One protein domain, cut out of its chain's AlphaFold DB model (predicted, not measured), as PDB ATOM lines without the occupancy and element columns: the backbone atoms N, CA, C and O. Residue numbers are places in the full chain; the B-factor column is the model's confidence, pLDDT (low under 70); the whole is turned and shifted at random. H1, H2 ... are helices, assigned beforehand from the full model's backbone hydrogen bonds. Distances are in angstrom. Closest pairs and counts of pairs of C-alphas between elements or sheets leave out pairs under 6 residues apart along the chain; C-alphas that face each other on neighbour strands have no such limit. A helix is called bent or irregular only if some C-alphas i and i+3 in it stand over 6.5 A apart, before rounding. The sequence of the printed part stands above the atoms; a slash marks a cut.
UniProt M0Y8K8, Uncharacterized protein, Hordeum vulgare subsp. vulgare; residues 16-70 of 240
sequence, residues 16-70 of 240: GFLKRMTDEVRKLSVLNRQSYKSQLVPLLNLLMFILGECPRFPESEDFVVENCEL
ATOM      1  N   GLY A  16      -8.186 -10.288 138.508       66.31
ATOM      2  CA  GLY A  16      -8.282  -9.642 137.189       66.31
ATOM      3  C   GLY A  16      -7.207 -10.092 136.190       66.31
ATOM      4  O   GLY A  16      -7.394  -9.985 134.977       66.31
ATOM      5  N   PHE A  17      -6.080 -10.612 136.675       68.62
ATOM      6  CA  PHE A  17      -5.031 -11.195 135.845       68.62
ATOM      7  C   PHE A  17      -5.387 -12.631 135.418       68.62
ATOM      8  O   PHE A  17      -5.241 -12.963 134.244       68.62
ATOM      9  N   LEU A  18      -5.976 -13.440 136.312       68.19
ATOM     10  CA  LEU A  18      -6.458 -14.802 136.008       68.19
ATOM     11  C   LEU A  18      -7.540 -14.832 134.917       68.19
ATOM     12  O   LEU A  18      -7.524 -15.688 134.028       68.19
ATOM     13  N   LYS A  19      -8.464 -13.865 134.947       72.06
ATOM     14  CA  LYS A  19      -9.506 -13.738 133.918       72.06
ATOM     15  C   LYS A  19      -8.904 -13.440 132.542       72.06
ATOM     16  O   LYS A  19      -9.176 -14.161 131.588       72.06
ATOM     17  N   ARG A  20      -8.016 -12.439 132.462       69.06
ATOM     18  CA  ARG A  20      -7.283 -12.103 131.227       69.06
ATOM     19  C   ARG A  20      -6.464 -13.282 130.703       69.06
ATOM     20  O   ARG A  20      -6.406 -13.492 129.499       69.06
ATOM     21  N   MET A  21      -5.883 -14.074 131.601       69.38
ATOM     22  CA  MET A  21      -5.128 -15.273 131.244       69.38
ATOM     23  C   MET A  21      -5.993 -16.340 130.573       69.38
ATOM     24  O   MET A  21      -5.617 -16.848 129.519       69.38
ATOM     25  N   THR A  22      -7.166 -16.632 131.136       67.38
ATOM     26  CA  THR A  22      -8.109 -17.595 130.545       67.38
ATOM     27  C   THR A  22      -8.512 -17.173 129.131       67.38
ATOM     28  O   THR A  22      -8.576 -18.003 128.224       67.38
ATOM     29  N   ASP A  23      -8.728 -15.874 128.926       72.19
ATOM     30  CA  ASP A  23      -9.106 -15.321 127.628       72.19
ATOM     31  C   ASP A  23      -7.960 -15.380 126.607       72.19
ATOM     32  O   ASP A  23      -8.202 -15.695 125.445       72.19
ATOM     33  N   GLU A  24      -6.714 -15.119 127.011       69.06
ATOM     34  CA  GLU A  24      -5.552 -15.200 126.114       69.06
ATOM     35  C   GLU A  24      -5.187 -16.648 125.760       69.06
ATOM     36  O   GLU A  24      -4.933 -16.934 124.592       69.06
ATOM     37  N   VAL A  25      -5.239 -17.585 126.715       66.94
ATOM     38  CA  VAL A  25      -5.001 -19.016 126.446       66.94
ATOM     39  C   VAL A  25      -6.038 -19.571 125.468       66.94
ATOM     40  O   VAL A  25      -5.677 -20.300 124.548       66.94
ATOM     41  N   ARG A  26      -7.313 -19.174 125.590       66.88
ATOM     42  CA  ARG A  26      -8.376 -19.561 124.643       66.88
ATOM     43  C   ARG A  26      -8.150 -19.048 123.219       66.88
ATOM     44  O   ARG A  26      -8.669 -19.642 122.278       66.88
ATOM     45  N   LYS A  27      -7.402 -17.953 123.050       69.00
ATOM     46  CA  LYS A  27      -7.069 -17.369 121.739       69.00
ATOM     47  C   LYS A  27      -5.824 -17.995 121.104       69.00
ATOM     48  O   LYS A  27      -5.561 -17.732 119.930       69.00
ATOM     49  N   LEU A  28      -5.054 -18.805 121.837       63.16
ATOM     50  CA  LEU A  28      -3.906 -19.526 121.287       63.16
ATOM     51  C   LEU A  28      -4.408 -20.632 120.346       63.16
ATOM     52  O   LEU A  28      -4.848 -21.691 120.787       63.16
ATOM     53  N   SER A  29      -4.354 -20.395 119.032       55.00
ATOM     54  CA  SER A  29      -4.644 -21.433 118.041       55.00
ATOM     55  C   SER A  29      -3.444 -22.373 117.875       55.00
ATOM     56  O   SER A  29      -2.286 -21.948 117.889       55.00
ATOM     57  N   VAL A  30      -3.719 -23.666 117.666       57.78
ATOM     58  CA  VAL A  30      -2.714 -24.741 117.509       57.78
ATOM     59  C   VAL A  30      -1.699 -24.455 116.383       57.78
ATOM     60  O   VAL A  30      -0.586 -24.985 116.397       57.78
ATOM     61  N   LEU A  31      -2.062 -23.586 115.433       47.22
ATOM     62  CA  LEU A  31      -1.338 -23.321 114.188       47.22
ATOM     63  C   LEU A  31      -0.383 -22.116 114.236       47.22
ATOM     64  O   LEU A  31       0.371 -21.932 113.288       47.22
ATOM     65  N   ASN A  32      -0.357 -21.313 115.310       51.09
ATOM     66  CA  ASN A  32       0.398 -20.050 115.329       51.09
ATOM     67  C   ASN A  32       1.584 -20.046 116.316       51.09
ATOM     68  O   ASN A  32       1.758 -19.137 117.126       51.09
ATOM     69  N   ARG A  33       2.423 -21.091 116.255       52.00
ATOM     70  CA  ARG A  33       3.565 -21.311 117.173       52.00
ATOM     71  C   ARG A  33       4.716 -20.301 117.031       52.00
ATOM     72  O   ARG A  33       5.632 -20.323 117.847       52.00
ATOM     73  N   GLN A  34       4.697 -19.441 116.011       50.03
ATOM     74  CA  GLN A  34       5.821 -18.556 115.673       50.03
ATOM     75  C   GLN A  34       5.705 -17.129 116.233       50.03
ATOM     76  O   GLN A  34       6.698 -16.409 116.243       50.03
ATOM     77  N   SER A  35       4.548 -16.713 116.767       52.34
ATOM     78  CA  SER A  35       4.374 -15.384 117.374       52.34
ATOM     79  C   SER A  35       4.274 -15.463 118.903       52.34
ATOM     80  O   SER A  35       3.236 -15.148 119.489       52.34
ATOM     81  N   TYR A  36       5.342 -15.901 119.571       55.59
ATOM     82  CA  TYR A  36       5.442 -15.795 121.030       55.59
ATOM     83  C   TYR A  36       5.599 -14.318 121.418       55.59
ATOM     84  O   TYR A  36       6.697 -13.767 121.418       55.59
ATOM     85  N   LYS A  37       4.482 -13.641 121.708       61.78
ATOM     86  CA  LYS A  37       4.499 -12.248 122.173       61.78
ATOM     87  C   LYS A  37       5.053 -12.195 123.599       61.78
ATOM     88  O   LYS A  37       4.613 -12.960 124.453       61.78
ATOM     89  N   SER A  38       5.955 -11.256 123.875       59.03
ATOM     90  CA  SER A  38       6.575 -11.039 125.198       59.03
ATOM     91  C   SER A  38       5.557 -10.920 126.343       59.03
ATOM     92  O   SER A  38       5.807 -11.400 127.445       59.03
ATOM     93  N   GLN A  39       4.365 -10.385 126.063       62.03
ATOM     94  CA  GLN A  39       3.249 -10.286 127.013       62.03
ATOM     95  C   GLN A  39       2.711 -11.641 127.530       62.03
ATOM     96  O   GLN A  39       2.004 -11.662 128.534       62.03
ATOM     97  N   LEU A  40       3.034 -12.769 126.881       64.25
ATOM     98  CA  LEU A  40       2.645 -14.122 127.314       64.25
ATOM     99  C   LEU A  40       3.603 -14.729 128.350       64.25
ATOM    100  O   LEU A  40       3.237 -15.685 129.029       64.25
ATOM    101  N   VAL A  41       4.816 -14.192 128.511       68.00
ATOM    102  CA  VAL A  41       5.800 -14.723 129.471       68.00
ATOM    103  C   VAL A  41       5.315 -14.594 130.925       68.00
ATOM    104  O   VAL A  41       5.345 -15.599 131.637       68.00
ATOM    105  N   PRO A  42       4.777 -13.441 131.377       65.25
ATOM    106  CA  PRO A  42       4.175 -13.335 132.710       65.25
ATOM    107  C   PRO A  42       3.004 -14.307 132.920       65.25
ATOM    108  O   PRO A  42       2.839 -14.859 134.004       65.25
ATOM    109  N   LEU A  43       2.224 -14.566 131.863       65.62
ATOM    110  CA  LEU A  43       1.089 -15.493 131.882       65.62
ATOM    111  C   LEU A  43       1.535 -16.954 132.052       65.62
ATOM    112  O   LEU A  43       0.948 -17.689 132.843       65.62
ATOM    113  N   LEU A  44       2.595 -17.369 131.357       68.38
ATOM    114  CA  LEU A  44       3.173 -18.710 131.495       68.38
ATOM    115  C   LEU A  44       3.861 -18.907 132.847       68.38
ATOM    116  O   LEU A  44       3.720 -19.967 133.449       68.38
ATOM    117  N   ASN A  45       4.558 -17.886 133.351       68.19
ATOM    118  CA  ASN A  45       5.143 -17.924 134.690       68.19
ATOM    119  C   ASN A  45       4.067 -18.106 135.764       68.19
ATOM    120  O   ASN A  45       4.256 -18.901 136.680       68.19
ATOM    121  N   LEU A  46       2.918 -17.439 135.613       71.31
ATOM    122  CA  LEU A  46       1.785 -17.622 136.510       71.31
ATOM    123  C   LEU A  46       1.182 -19.027 136.418       71.31
ATOM    124  O   LEU A  46       0.908 -19.637 137.445       71.31
ATOM    125  N   LEU A  47       0.987 -19.555 135.207       70.12
ATOM    126  CA  LEU A  47       0.489 -20.920 135.024       70.12
ATOM    127  C   LEU A  47       1.431 -21.949 135.643       70.12
ATOM    128  O   LEU A  47       0.968 -22.863 136.314       70.12
ATOM    129  N   MET A  48       2.743 -21.785 135.471       73.81
ATOM    130  CA  MET A  48       3.716 -22.645 136.140       73.81
ATOM    131  C   MET A  48       3.681 -22.484 137.658       73.81
ATOM    132  O   MET A  48       3.867 -23.470 138.359       73.81
ATOM    133  N   PHE A  49       3.403 -21.288 138.178       78.25
ATOM    134  CA  PHE A  49       3.248 -21.086 139.616       78.25
ATOM    135  C   PHE A  49       1.989 -21.783 140.156       78.25
ATOM    136  O   PHE A  49       2.075 -22.583 141.079       78.25
ATOM    137  N   ILE A  50       0.831 -21.552 139.535       76.12
ATOM    138  CA  ILE A  50      -0.457 -22.094 139.994       76.12
ATOM    139  C   ILE A  50      -0.549 -23.602 139.776       76.12
ATOM    140  O   ILE A  50      -0.993 -24.325 140.656       76.12
ATOM    141  N   LEU A  51      -0.160 -24.095 138.600       76.25
ATOM    142  CA  LEU A  51      -0.277 -25.516 138.264       76.25
ATOM    143  C   LEU A  51       0.937 -26.325 138.723       76.25
ATOM    144  O   LEU A  51       0.828 -27.531 138.917       76.25
ATOM    145  N   GLY A  52       2.096 -25.682 138.850       75.56
ATOM    146  CA  GLY A  52       3.333 -26.330 139.266       75.56
ATOM    147  C   GLY A  52       3.577 -26.213 140.763       75.56
ATOM    148  O   GLY A  52       3.800 -27.236 141.396       75.56
ATOM    149  N   GLU A  53       3.535 -25.007 141.332       80.44
ATOM    150  CA  GLU A  53       3.980 -24.760 142.712       80.44
ATOM    151  C   GLU A  53       2.859 -24.873 143.760       80.44
ATOM    152  O   GLU A  53       3.112 -25.443 144.819       80.44
ATOM    153  N   CYS A  54       1.615 -24.446 143.486       80.62
ATOM    154  CA  CYS A  54       0.499 -24.619 144.443       80.62
ATOM    155  C   CYS A  54       0.249 -26.091 144.824       80.62
ATOM    156  O   CYS A  54       0.146 -26.380 146.015       80.62
ATOM    157  N   PRO A  55       0.254 -27.061 143.885       77.31
ATOM    158  CA  PRO A  55       0.145 -28.469 144.247       77.31
ATOM    159  C   PRO A  55       1.381 -29.018 144.966       77.31
ATOM    160  O   PRO A  55       1.331 -30.134 145.457       77.31
ATOM    161  N   ARG A  56       2.513 -28.307 144.988       77.12
ATOM    162  CA  ARG A  56       3.729 -28.749 145.694       77.12
ATOM    163  C   ARG A  56       3.821 -28.166 147.095       77.12
ATOM    164  O   ARG A  56       4.345 -28.831 147.980       77.12
ATOM    165  N   PHE A  57       3.334 -26.944 147.287       79.38
ATOM    166  CA  PHE A  57       3.442 -26.209 148.541       79.38
ATOM    167  C   PHE A  57       2.119 -25.497 148.859       79.38
ATOM    168  O   PHE A  57       1.759 -24.570 148.135       79.38
ATOM    169  N   PRO A  58       1.447 -25.830 149.977       79.38
ATOM    170  CA  PRO A  58       0.251 -25.133 150.447       79.38
ATOM    171  C   PRO A  58       0.500 -23.637 150.625       79.38
ATOM    172  O   PRO A  58      -0.329 -22.827 150.250       79.38
ATOM    173  N   GLU A  59       1.708 -23.258 151.052       81.19
ATOM    174  CA  GLU A  59       2.118 -21.852 151.157       81.19
ATOM    175  C   GLU A  59       2.052 -21.111 149.801       81.19
ATOM    176  O   GLU A  59       1.790 -19.912 149.761       81.19
ATOM    177  N   SER A  60       2.245 -21.813 148.673       83.50
ATOM    178  CA  SER A  60       2.039 -21.235 147.334       83.50
ATOM    179  C   SER A  60       0.555 -21.064 147.008       83.50
ATOM    180  O   SER A  60       0.193 -20.106 146.330       83.50
ATOM    181  N   GLU A  61      -0.305 -21.985 147.445       84.06
ATOM    182  CA  GLU A  61      -1.762 -21.876 147.295       84.06
ATOM    183  C   GLU A  61      -2.313 -20.715 148.129       84.06
ATOM    184  O   GLU A  61      -2.965 -19.832 147.571       84.06
ATOM    185  N   ASP A  62      -1.953 -20.652 149.413       86.06
ATOM    186  CA  ASP A  62      -2.324 -19.570 150.329       86.06
ATOM    187  C   ASP A  62      -1.903 -18.208 149.764       86.06
ATOM    188  O   ASP A  62      -2.712 -17.285 149.689       86.06
ATOM    189  N   PHE A  63      -0.667 -18.098 149.259       86.31
ATOM    190  CA  PHE A  63      -0.177 -16.881 148.608       86.31
ATOM    191  C   PHE A  63      -1.059 -16.435 147.432       86.31
ATOM    192  O   PHE A  63      -1.337 -15.244 147.281       86.31
ATOM    193  N   VAL A  64      -1.496 -17.372 146.583       84.25
ATOM    194  CA  VAL A  64      -2.361 -17.073 145.430       84.25
ATOM    195  C   VAL A  64      -3.759 -16.665 145.888       84.25
ATOM    196  O   VAL A  64      -4.294 -15.682 145.370       84.25
ATOM    197  N   VAL A  65      -4.343 -17.397 146.840       85.25
ATOM    198  CA  VAL A  65      -5.686 -17.131 147.373       85.25
ATOM    199  C   VAL A  65      -5.729 -15.763 148.041       85.25
ATOM    200  O   VAL A  65      -6.555 -14.933 147.668       85.25
ATOM    201  N   GLU A  66      -4.794 -15.476 148.948       86.62
ATOM    202  CA  GLU A  66      -4.713 -14.183 149.631       86.62
ATOM    203  C   GLU A  66      -4.595 -13.027 148.636       86.62
ATOM    204  O   GLU A  66      -5.343 -12.053 148.708       86.62
ATOM    205  N   ASN A  67      -3.700 -13.141 147.654       84.62
ATOM    206  CA  ASN A  67      -3.527 -12.112 146.637       84.62
ATOM    207  C   ASN A  67      -4.745 -11.937 145.714       84.62
ATOM    208  O   ASN A  67      -4.945 -10.859 145.152       84.62
ATOM    209  N   CYS A  68      -5.585 -12.962 145.546       82.69
ATOM    210  CA  CYS A  68      -6.832 -12.834 144.793       82.69
ATOM    211  C   CYS A  68      -7.911 -12.037 145.535       82.69
ATOM    212  O   CYS A  68      -8.768 -11.447 144.870       82.69
ATOM    213  N   GLU A  69      -7.843 -11.995 146.866       84.69
ATOM    214  CA  GLU A  69      -8.767 -11.252 147.727       84.69
ATOM    215  C   GLU A  69      -8.278  -9.824 148.036       84.69
ATOM    216  O   GLU A  69      -9.060  -8.967 148.453       84.69
ATOM    217  N   LEU A  70      -6.996  -9.528 147.797       81.56
ATOM    218  CA  LEU A  70      -6.414  -8.214 148.063       81.56
ATOM    219  C   LEU A  70      -6.696  -7.189 146.943       81.56
ATOM    220  O   LEU A  70      -6.632  -7.505 145.750       81.56
TER     221      LEU A  70
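What this domain is: This is residues 16 to 70 of the 240 residues of an uncharacterized protein of Hordeum vulgare subsp. vulgare (UniProt M0Y8K8). Three helices make a loose, open arrangement: H3 folds back from residues 49 to 53 of H2, the longest helix, making a corner with it, and H1 lies near H2, about perpendicular to it, without clearly touching it. Residues 26 to 39, of which 26 to 27 belong to H1 and 38 to 39 to H2, stick out at one end of the long axis, where the link between these two helices makes a wide loop. The printed part has 55 residues with three named helices, in the order H1, H2, H3, and no named strand; it is all helix. The whole is loose, with a radius of gyration of the C-alphas of 13.0 A, and elongated, spanning 37 by 22 by 17 A.

How they stand to each other: H2, residues 38 to 53, touches H3, residues 58 to 69, at a steep tilt of 52 degrees, opposite ways. H2 touches H3 with residues 49 to 53 alone, and H3 touches H2 with residues 60 to 64 alone; the closest C-alphas, of Glu 53 and Ser 60, are 6.1 A apart. H1, residues 16 to 27, is close to H2 but not clearly touching: the closest C-alphas, of Met 21 and Leu 43, are 6.3 A apart. Their lines are about perpendicular at 73 degrees, only just past steep. H1 and H3 are only just apart, with their closest C-alphas 8.4 A from each other. Every O i to N i+4 pair is within hydrogen-bond range in H3, against 7 of 8 in H1 and 10 of 12 in H2.

Where its parts are: H2 is 22.4 A long, from C-alpha 38 at (6.575, -11.039, 125.198) to C-alpha 53; it is only just irregular, with C-alphas 39 and 42 lying 6.53 A apart. H1 begins at C-alpha 16, (-8.282, -9.642, 137.189), and is 17.3 A long. H3 is 16.8 A long and ends at C-alpha 69, (-8.767, -11.252, 147.727).

The domain as a whole: The farthest C-alphas, of Leu 31 and Leu 70, are 37.4 A apart. The printed part has no cut; the link from H2 to H3 is tight and that from H1 to H2 short. Mean pLDDT of the printed part is 70.9, and residues 16 to 18, 20 to 22 and 24 to 45 are under 70.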